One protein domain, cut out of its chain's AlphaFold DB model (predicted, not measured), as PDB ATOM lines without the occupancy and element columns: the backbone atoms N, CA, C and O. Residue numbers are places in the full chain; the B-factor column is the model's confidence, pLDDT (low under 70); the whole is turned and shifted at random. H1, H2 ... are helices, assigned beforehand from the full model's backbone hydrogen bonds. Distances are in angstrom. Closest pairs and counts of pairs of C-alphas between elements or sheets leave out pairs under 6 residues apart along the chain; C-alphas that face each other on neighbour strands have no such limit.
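Overview. This is residues 466 to 536 of the 539 residues of the protein "OCRE domain-containing protein" of Strongyloides stercoralis (UniProt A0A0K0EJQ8). Four short helices and a long looped stretch make a small elongated body: H3 and residues 490 to 515, which fold back on themselves in short antiparallel pairings, fill one end, and H1 reaches toward the other. H4 turns a corner from H3 and comes back near H1, H2 lies crosswise near H3, and residues 466 to 471 stick out. The printed part has 71 residues, with H1, H2, H3 and H4 in that order and no named strand; the class is all helix, though under half of the residues, 34, are in named elements. It is compact, with a radius of gyration of the C-alphas of 11.7 A and spans of 37 by 23 by 21 A.

Along the chain. H1, residues 469 to 478, begins at C-alpha 469 (157.424, 174.298, 97.056) and is 14.6 A long from first to last C-alpha. H2, residues 484 to 489, is 8.5 A long. H3, residues 516 to 525, begins at C-alpha 516 (149.397, 202.620, 111.439) and is 14.1 A long. H4, residues 527 to 534, is 10.2 A long and ends at C-alpha 534 (148.127, 181.302, 102.766).

Arrangement. H1 and H4 are close but not clearly touching, the closest C-alphas being those of Arg 476 and Val 533, 5.9 A apart; they run opposite ways at a steep tilt of 39 degrees. H1 is apart from H2 and H3. H2 and H3 are close but not clearly touching, with C-alphas 484 and 520 closest at 6.9 A, and about perpendicular at 89 degrees. H2 and H4 are apart. H3 and H4 touch only at the corner, the closest C-alphas being those of Ile 523 and His 529, 6.1 A apart, at a steep tilt of 67 degrees. In H1, H2, H3 and H4 every O i to N i+4 pair is within hydrogen-bond range. Residues 505 to 506 pair antiparallel with residues 499 to 500 and with residues 511 to 512.

Size, cuts and confidence. The two C-alphas farthest apart, those of Leu 468 and Asn 514, are 37.3 A apart. The printed part has no cut. The link from H2 to H3 is long, with 26 residues. The mean pLDDT of the printed part is 90.4, and residues 466 to 468 are under 70.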
ATOM      1  N   PHE A 466     163.791 179.355  95.049       63.10
ATOM      2  CA  PHE A 466     162.555 180.125  94.865       63.10
ATOM      3  C   PHE A 466     161.518 179.488  93.913       63.10
ATOM      4  O   PHE A 466     160.407 180.001  93.785       63.10
ATOM      5  N   LEU A 467     161.872 178.397  93.225       60.73
ATOM      6  CA  LEU A 467     160.967 177.566  92.422       60.73
ATOM      7  C   LEU A 467     160.515 176.292  93.157       60.73
ATOM      8  O   LEU A 467     159.651 175.578  92.647       60.73
ATOM      9  N   LEU A 468     161.088 175.985  94.324       67.50
ATOM     10  CA  LEU A 468     160.748 174.803  95.112       67.50
ATOM     11  C   LEU A 468     159.522 175.082  96.006       67.50
ATOM     12  O   LEU A 468     159.439 176.158  96.604       67.50
ATOM     13  N   PRO A 469     158.582 174.128  96.171       77.71
ATOM     14  CA  PRO A 469     157.424 174.298  97.056       77.71
ATOM     15  C   PRO A 469     157.791 174.716  98.489       77.71
ATOM     16  O   PRO A 469     157.101 175.553  99.074       77.71
ATOM     17  N   GLN A 470     158.917 174.214  99.004       75.20
ATOM     18  CA  GLN A 470     159.438 174.499 100.344       75.20
ATOM     19  C   GLN A 470     159.741 175.990 100.571       75.20
ATOM     20  O   GLN A 470     159.587 176.485 101.684       75.20
ATOM     21  N   PHE A 471     160.126 176.739  99.534       81.25
ATOM     22  CA  PHE A 471     160.342 178.186  99.647       81.25
ATOM     23  C   PHE A 471     159.025 178.936  99.873       81.25
ATOM     24  O   PHE A 471     158.953 179.846 100.698       81.25
ATOM     25  N   PHE A 472     157.954 178.523  99.193       86.05
ATOM     26  CA  PHE A 472     156.627 179.093  99.423       86.05
ATOM     27  C   PHE A 472     156.028 178.647 100.763       86.05
ATOM     28  O   PHE A 472     155.284 179.411 101.369       86.05
ATOM     29  N   GLU A 473     156.368 177.458 101.265       85.58
ATOM     30  CA  GLU A 473     156.049 177.041 102.641       85.58
ATOM     31  C   GLU A 473     156.751 177.943 103.665       85.58
ATOM     32  O   GLU A 473     156.072 178.571 104.477       85.58
ATOM     33  N   PHE A 474     158.068 178.129 103.534       86.44
ATOM     34  CA  PHE A 474     158.863 179.023 104.380       86.44
ATOM     35  C   PHE A 474     158.324 180.465 104.407       86.44
ATOM     36  O   PHE A 474     158.233 181.062 105.481       86.44
ATOM     37  N   ILE A 475     157.922 181.027 103.258       87.56
ATOM     38  CA  ILE A 475     157.300 182.361 103.212       87.56
ATOM     39  C   ILE A 475     155.985 182.381 104.002       87.56
ATOM     40  O   ILE A 475     155.788 183.268 104.830       87.56
ATOM     41  N   ARG A 476     155.091 181.407 103.786       90.61
ATOM     42  CA  ARG A 476     153.783 181.354 104.464       90.61
ATOM     43  C   ARG A 476     153.920 181.265 105.984       90.61
ATOM     44  O   ARG A 476     153.181 181.937 106.702       90.61
ATOM     45  N   GLU A 477     154.894 180.503 106.474       88.66
ATOM     46  CA  GLU A 477     155.206 180.422 107.904       88.66
ATOM     47  C   GLU A 477     155.742 181.759 108.446       88.66
ATOM     48  O   GLU A 477     155.176 182.306 109.389       88.66
ATOM     49  N   ASN A 478     156.762 182.350 107.813       89.35
ATOM     50  CA  ASN A 478     157.429 183.566 108.309       89.35
ATOM     51  C   ASN A 478     156.645 184.877 108.072       89.35
ATOM     52  O   ASN A 478     157.028 185.938 108.576       89.35
ATOM     53  N   MET A 479     155.550 184.819 107.311       92.24
ATOM     54  CA  MET A 479     154.579 185.910 107.166       92.24
ATOM     55  C   MET A 479     153.366 185.774 108.101       92.24
ATOM     56  O   MET A 479     152.564 186.707 108.183       92.24
ATOM     57  N   THR A 480     153.234 184.660 108.829       90.96
ATOM     58  CA  THR A 480     152.175 184.455 109.827       90.96
ATOM     59  C   THR A 480     152.587 185.074 111.166       90.96
ATOM     60  O   THR A 480     153.369 184.502 111.919       90.96
ATOM     61  N   VAL A 481     152.041 186.252 111.466       92.24
ATOM     62  CA  VAL A 481     152.385 187.097 112.626       92.24
ATOM     63  C   VAL A 481     151.207 187.216 113.600       92.24
ATOM     64  O   VAL A 481     150.060 187.041 113.197       92.24
ATOM     65  N   LYS A 482     151.471 187.471 114.890       91.84
ATOM     66  CA  LYS A 482     150.442 187.515 115.956       91.84
ATOM     67  C   LYS A 482     150.480 188.790 116.802       91.84
ATOM     68  O   LYS A 482     149.576 189.023 117.601       91.84
ATOM     69  N   SER A 483     151.526 189.592 116.656       93.13
ATOM     70  CA  SER A 483     151.799 190.788 117.447       93.13
ATOM     71  C   SER A 483     152.543 191.835 116.616       93.13
ATOM     72  O   SER A 483     153.103 191.535 115.557       93.13
ATOM     73  N   LEU A 484     152.597 193.071 117.121       91.42
ATOM     74  CA  LEU A 484     153.436 194.118 116.536       91.42
ATOM     75  C   LEU A 484     154.928 193.739 116.570       91.42
ATOM     76  O   LEU A 484     155.650 194.032 115.625       91.42
ATOM     77  N   GLU A 485     155.375 193.035 117.613       91.88
ATOM     78  CA  GLU A 485     156.758 192.564 117.736       91.88
ATOM     79  C   GLU A 485     157.109 191.530 116.651       91.88
ATOM     80  O   GLU A 485     158.205 191.579 116.093       91.88
ATOM     81  N   ASP A 486     156.178 190.653 116.262       92.94
ATOM     82  CA  ASP A 486     156.388 189.733 115.134       92.94
ATOM     83  C   ASP A 486     156.521 190.489 113.799       92.94
ATOM     84  O   ASP A 486     157.377 190.158 112.977       92.94
ATOM     85  N   ILE A 487     155.705 191.530 113.581       92.49
ATOM     86  CA  ILE A 487     155.766 192.396 112.388       92.49
ATOM     87  C   ILE A 487     157.095 193.159 112.343       92.49
ATOM     88  O   ILE A 487     157.774 193.167 111.316       92.49
ATOM     89  N   GLU A 488     157.485 193.783 113.456       90.06
ATOM     90  CA  GLU A 488     158.702 194.593 113.555       90.06
ATOM     91  C   GLU A 488     159.980 193.737 113.598       90.06
ATOM     92  O   GLU A 488     161.064 194.247 113.303       90.06
ATOM     93  N   ASN A 489     159.881 192.424 113.833       89.99
ATOM     94  CA  ASN A 489     160.973 191.474 113.612       89.99
ATOM     95  C   ASN A 489     160.993 190.899 112.183       89.99
ATOM     96  O   ASN A 489     162.074 190.841 111.588       89.99
ATOM     97  N   SER A 490     159.840 190.560 111.594       91.23
ATOM     98  CA  SER A 490     159.736 189.912 110.277       91.23
ATOM     99  C   SER A 490     160.465 190.673 109.163       91.23
ATOM    100  O   SER A 490     160.299 191.879 108.972       91.23
ATOM    101  N   ILE A 491     161.262 189.946 108.375       89.00
ATOM    102  CA  ILE A 491     161.930 190.488 107.183       89.00
ATOM    103  C   ILE A 491     160.941 190.808 106.056       89.00
ATOM    104  O   ILE A 491     161.226 191.670 105.231       89.00
ATOM    105  N   PHE A 492     159.777 190.151 106.036       92.05
ATOM    106  CA  PHE A 492     158.788 190.289 104.968       92.05
ATOM    107  C   PHE A 492     157.986 191.581 105.107       92.05
ATOM    108  O   PHE A 492     157.883 192.335 104.147       92.05
ATOM    109  N   TYR A 493     157.498 191.905 106.308       93.36
ATOM    110  CA  TYR A 493     156.771 193.162 106.541       93.36
ATOM    111  C   TYR A 493     157.668 194.409 106.512       93.36
ATOM    112  O   TYR A 493     157.156 195.525 106.469       93.36
ATOM    113  N   LYS A 494     158.996 194.243 106.469       89.59
ATOM    114  CA  LYS A 494     159.962 195.317 106.188       89.59
ATOM    115  C   LYS A 494     160.167 195.578 104.693       89.59
ATOM    116  O   LYS A 494     160.774 196.592 104.353       89.59
ATOM    117  N   ASP A 495     159.698 194.698 103.807       88.87
ATOM    118  CA  ASP A 495     159.812 194.892 102.363       88.87
ATOM    119  C   ASP A 495     158.681 195.815 101.850       88.87
ATOM    120  O   ASP A 495     157.499 195.485 102.014       88.87
ATOM    121  N   PRO A 496     158.998 196.945 101.180       89.24
ATOM    122  CA  PRO A 496     158.001 197.830 100.574       89.24
ATOM    123  C   PRO A 496     157.086 197.165  99.535       89.24
ATOM    124  O   PRO A 496     156.055 197.741  99.193       89.24
ATOM    125  N   MET A 497     157.442 195.982  99.018       88.58
ATOM    126  CA  MET A 497     156.594 195.165  98.139       88.58
ATOM    127  C   MET A 497     155.527 194.354  98.885       88.58
ATOM    128  O   MET A 497     154.606 193.848  98.249       88.58
ATOM    129  N   VAL A 498     155.631 194.234 100.210       91.37
ATOM    130  CA  VAL A 498     154.638 193.589 101.081       91.37
ATOM    131  C   VAL A 498     153.789 194.666 101.754       91.37
ATOM    132  O   VAL A 498     152.573 194.688 101.572       91.37
ATOM    133  N   VAL A 499     154.422 195.632 102.431       93.24
ATOM    134  CA  VAL A 499     153.750 196.780 103.068       93.24
ATOM    135  C   VAL A 499     154.547 198.063 102.833       93.24
ATOM    136  O   VAL A 499     155.712 198.163 103.212       93.24
ATOM    137  N   ASN A 500     153.903 199.080 102.260       92.78
ATOM    138  CA  ASN A 500     154.456 200.429 102.195       92.78
ATOM    139  C   ASN A 500     154.015 201.236 103.423       92.78
ATOM    140  O   ASN A 500     152.989 201.917 103.396       92.78
ATOM    141  N   TRP A 501     154.811 201.187 104.493       93.12
ATOM    142  CA  TRP A 501     154.551 201.926 105.736       93.12
ATOM    143  C   TRP A 501     154.470 203.450 105.552       93.12
ATOM    144  O   TRP A 501     153.784 204.109 106.325       93.12
ATOM    145  N   SER A 502     155.110 204.012 104.521       91.64
ATOM    146  CA  SER A 502     155.084 205.458 104.243       91.64
ATOM    147  C   SER A 502     153.767 205.953 103.635       91.64
ATOM    148  O   SER A 502     153.523 207.155 103.637       91.64
ATOM    149  N   SER A 503     152.942 205.053 103.094       93.17
ATOM    150  CA  SER A 503     151.582 205.345 102.610       93.17
ATOM    151  C   SER A 503     150.550 204.397 103.228       93.17
ATOM    152  O   SER A 503     149.524 204.134 102.614       93.17
ATOM    153  N   LEU A 504     150.879 203.798 104.379       94.86
ATOM    154  CA  LEU A 504     150.039 202.853 105.122       94.86
ATOM    155  C   LEU A 504     149.316 201.807 104.241       94.86
ATOM    156  O   LEU A 504     148.153 201.486 104.462       94.86
ATOM    157  N   HIS A 505     150.005 201.269 103.228       94.40
ATOM    158  CA  HIS A 505     149.396 200.417 102.203       94.40
ATOM    159  C   HIS A 505     149.876 198.965 102.297       94.40
ATOM    160  O   HIS A 505     151.073 198.690 102.181       94.40
ATOM    161  N   CYS A 506     148.944 198.019 102.443       95.59
ATOM    162  CA  CYS A 506     149.226 196.590 102.347       95.59
ATOM    163  C   CYS A 506     149.138 196.136 100.884       95.59
ATOM    164  O   CYS A 506     148.048 195.959 100.340       95.59
ATOM    165  N   ASN A 507     150.290 195.905 100.248       92.47
ATOM    166  CA  ASN A 507     150.371 195.504  98.840       92.47
ATOM    167  C   ASN A 507     149.827 194.083  98.598       92.47
ATOM    168  O   ASN A 507     149.365 193.802  97.495       92.47
ATOM    169  N   LEU A 508     149.850 193.196  99.606       91.82
ATOM    170  CA  LEU A 508     149.275 191.845  99.485       91.82
ATOM    171  C   LEU A 508     147.756 191.881  99.268       91.82
ATOM    172  O   LEU A 508     147.210 191.028  98.572       91.82
ATOM    173  N   CYS A 509     147.085 192.856  99.884       94.16
ATOM    174  CA  CYS A 509     145.631 193.017  99.853       94.16
ATOM    175  C   CYS A 509     145.174 194.147  98.920       94.16
ATOM    176  O   CYS A 509     144.006 194.194  98.543       94.16
ATOM    177  N   VAL A 510     146.094 195.035  98.528       93.31
ATOM    178  CA  VAL A 510     145.841 196.278  97.784       93.31
ATOM    179  C   VAL A 510     144.881 197.209  98.548       93.31
ATOM    180  O   VAL A 510     143.966 197.796  97.970       93.31
ATOM    181  N   ILE A 511     145.095 197.333  99.865       92.04
ATOM    182  CA  ILE A 511     144.304 198.173 100.782       92.04
ATOM    183  C   ILE A 511     145.209 199.242 101.403       92.04
ATOM    184  O   ILE A 511     146.320 198.947 101.845       92.04
ATOM    185  N   GLU A 512     144.724 200.480 101.419       93.89
ATOM    186  CA  GLU A 512     145.342 201.649 102.051       93.89
ATOM    187  C   GLU A 512     144.565 202.001 103.328       93.89
ATOM    188  O   GLU A 512     143.335 201.918 103.336       93.89
ATOM    189  N   PHE A 513     145.283 202.353 104.394       95.53
ATOM    190  CA  PHE A 513     144.737 202.620 105.728       95.53
ATOM    191  C   PHE A 513     145.035 204.060 106.162       95.53
ATOM    192  O   PHE A 513     145.993 204.669 105.687       95.53
ATOM    193  N   ASN A 514     144.231 204.612 107.069       92.80
ATOM    194  CA  ASN A 514     144.397 205.983 107.559       92.80
ATOM    195  C   ASN A 514     145.396 206.042 108.723       92.80
ATOM    196  O   ASN A 514     146.140 207.013 108.847       92.80
ATOM    197  N   GLU A 515     145.447 204.994 109.555       94.83
ATOM    198  CA  GLU A 515     146.364 204.895 110.695       94.83
ATOM    199  C   GLU A 515     147.283 203.663 110.645       94.83
ATOM    200  O   GLU A 515     146.907 202.590 110.167       94.83
ATOM    201  N   LYS A 516     148.487 203.772 111.243       94.50
ATOM    202  CA  LYS A 516     149.397 202.620 111.439       94.50
ATOM    203  C   LYS A 516     148.698 201.489 112.206       94.50
ATOM    204  O   LYS A 516     148.962 200.324 111.928       94.50
ATOM    205  N   ASN A 517     147.807 201.829 113.140       94.70
ATOM    206  CA  ASN A 517     147.083 200.869 113.971       94.70
ATOM    207  C   ASN A 517     146.105 200.013 113.152       94.70
ATOM    208  O   ASN A 517     146.137 198.794 113.289       94.70
ATOM    209  N   GLU A 518     145.318 200.617 112.252       95.65
ATOM    210  CA  GLU A 518     144.410 199.886 111.349       95.65
ATOM    211  C   GLU A 518     145.186 198.897 110.459       95.65
ATOM    212  O   GLU A 518     144.789 197.744 110.301       95.65
ATOM    213  N   LEU A 519     146.335 199.323 109.920       95.97
ATOM    214  CA  LEU A 519     147.217 198.480 109.106       95.97
ATOM    215  C   LEU A 519     147.832 197.322 109.915       95.97
ATOM    216  O   LEU A 519     147.915 196.201 109.413       95.97
ATOM    217  N   ILE A 520     148.250 197.565 111.162       95.83
ATOM    218  CA  ILE A 520     148.742 196.516 112.071       95.83
ATOM    219  C   ILE A 520     147.622 195.519 112.391       95.83
ATOM    220  O   ILE A 520     147.842 194.310 112.315       95.83
ATOM    221  N   GLU A 521     146.418 196.005 112.708       95.50
ATOM    222  CA  GLU A 521     145.262 195.154 112.987       95.50
ATOM    223  C   GLU A 521     144.886 194.310 111.763       95.50
ATOM    224  O   GLU A 521     144.681 193.106 111.899       95.50
ATOM    225  N   HIS A 522     144.897 194.891 110.560       95.88
ATOM    226  CA  HIS A 522     144.690 194.164 109.308       95.88
ATOM    227  C   HIS A 522     145.716 193.036 109.111       95.88
ATOM    228  O   HIS A 522     145.337 191.903 108.818       95.88
ATOM    229  N   ILE A 523     147.008 193.314 109.318       95.75
ATOM    230  CA  ILE A 523     148.081 192.323 109.137       95.75
ATOM    231  C   ILE A 523     147.952 191.137 110.114       95.75
ATOM    232  O   ILE A 523     148.297 190.011 109.750       95.75
ATOM    233  N   ILE A 524     147.466 191.368 111.340       95.58
ATOM    234  CA  ILE A 524     147.359 190.332 112.384       95.58
ATOM    235  C   ILE A 524     146.010 189.594 112.330       95.58
ATOM    236  O   ILE A 524     145.976 188.368 112.446       95.58
ATOM    237  N   ASN A 525     144.903 190.324 112.171       93.93
ATOM    238  CA  ASN A 525     143.549 189.821 112.424       93.93
ATOM    239  C   ASN A 525     142.683 189.631 111.167       93.93
ATOM    240  O   ASN A 525     141.698 188.893 111.246       93.93
ATOM    241  N   ASP A 526     142.988 190.260 110.024       94.35
ATOM    242  CA  ASP A 526     142.098 190.212 108.854       94.35
ATOM    243  C   ASP A 526     142.146 188.835 108.151       94.35
ATOM    244  O   ASP A 526     143.200 188.424 107.643       94.35
ATOM    245  N   PRO A 527     141.007 188.115 108.036       93.24
ATOM    246  CA  PRO A 527     140.937 186.865 107.285       93.24
ATOM    247  C   PRO A 527     141.342 187.002 105.809       93.24
ATOM    248  O   PRO A 527     141.820 186.028 105.224       93.24
ATOM    249  N   ILE A 528     141.174 188.181 105.199       91.44
ATOM    250  CA  ILE A 528     141.598 188.474 103.823       91.44
ATOM    251  C   ILE A 528     143.125 188.476 103.739       91.44
ATOM    252  O   ILE A 528     143.687 187.806 102.872       91.44
ATOM    253  N   HIS A 529     143.805 189.159 104.667       94.38
ATOM    254  CA  HIS A 529     145.269 189.199 104.718       94.38
ATOM    255  C   HIS A 529     145.854 187.809 104.962       94.38
ATOM    256  O   HIS A 529     146.711 187.352 104.203       94.38
ATOM    257  N   LYS A 530     145.307 187.079 105.942       93.80
ATOM    258  CA  LYS A 530     145.691 185.690 106.223       93.80
ATOM    259  C   LYS A 530     145.483 184.772 105.014       93.80
ATOM    260  O   LYS A 530     146.374 183.996 104.682       93.80
ATOM    261  N   SER A 531     144.351 184.890 104.318       92.87
ATOM    262  CA  SER A 531     144.066 184.133 103.091       92.87
ATOM    263  C   SER A 531     145.037 184.478 101.957       92.87
ATOM    264  O   SER A 531     145.525 183.583 101.265       92.87
ATOM    265  N   ASN A 532     145.379 185.756 101.776       92.65
ATOM    266  CA  ASN A 532     146.347 186.179 100.763       92.65
ATOM    267  C   ASN A 532     147.744 185.617 101.058       92.65
ATOM    268  O   ASN A 532     148.369 185.079 100.143       92.65
ATOM    269  N   VAL A 533     148.188 185.628 102.323       92.60
ATOM    270  CA  VAL A 533     149.423 184.948 102.757       92.60
ATOM    271  C   VAL A 533     149.342 183.443 102.494       92.60
ATOM    272  O   VAL A 533     150.202 182.903 101.804       92.60
ATOM    273  N   GLU A 534     148.293 182.752 102.954       90.80
ATOM    274  CA  GLU A 534     148.127 181.302 102.766       90.80
ATOM    275  C   GLU A 534     148.108 180.862 101.289       90.80
ATOM    276  O   GLU A 534     148.399 179.697 100.999       90.80
ATOM    277  N   ASN A 535     147.794 181.765 100.355       90.31
ATOM    278  CA  ASN A 535     147.788 181.509  98.914       90.31
ATOM    279  C   ASN A 535     149.093 181.884  98.184       90.31
ATOM    280  O   ASN A 535     149.225 181.562  97.003       90.31
ATOM    281  N   ILE A 536     150.090 182.480  98.853       86.63
ATOM    282  CA  ILE A 536     151.403 182.750  98.241       86.63
ATOM    283  C   ILE A 536     152.000 181.438  97.709       86.63
ATOM    284  O   ILE A 536     152.163 180.468  98.451       86.63
TER     285      ILE A 536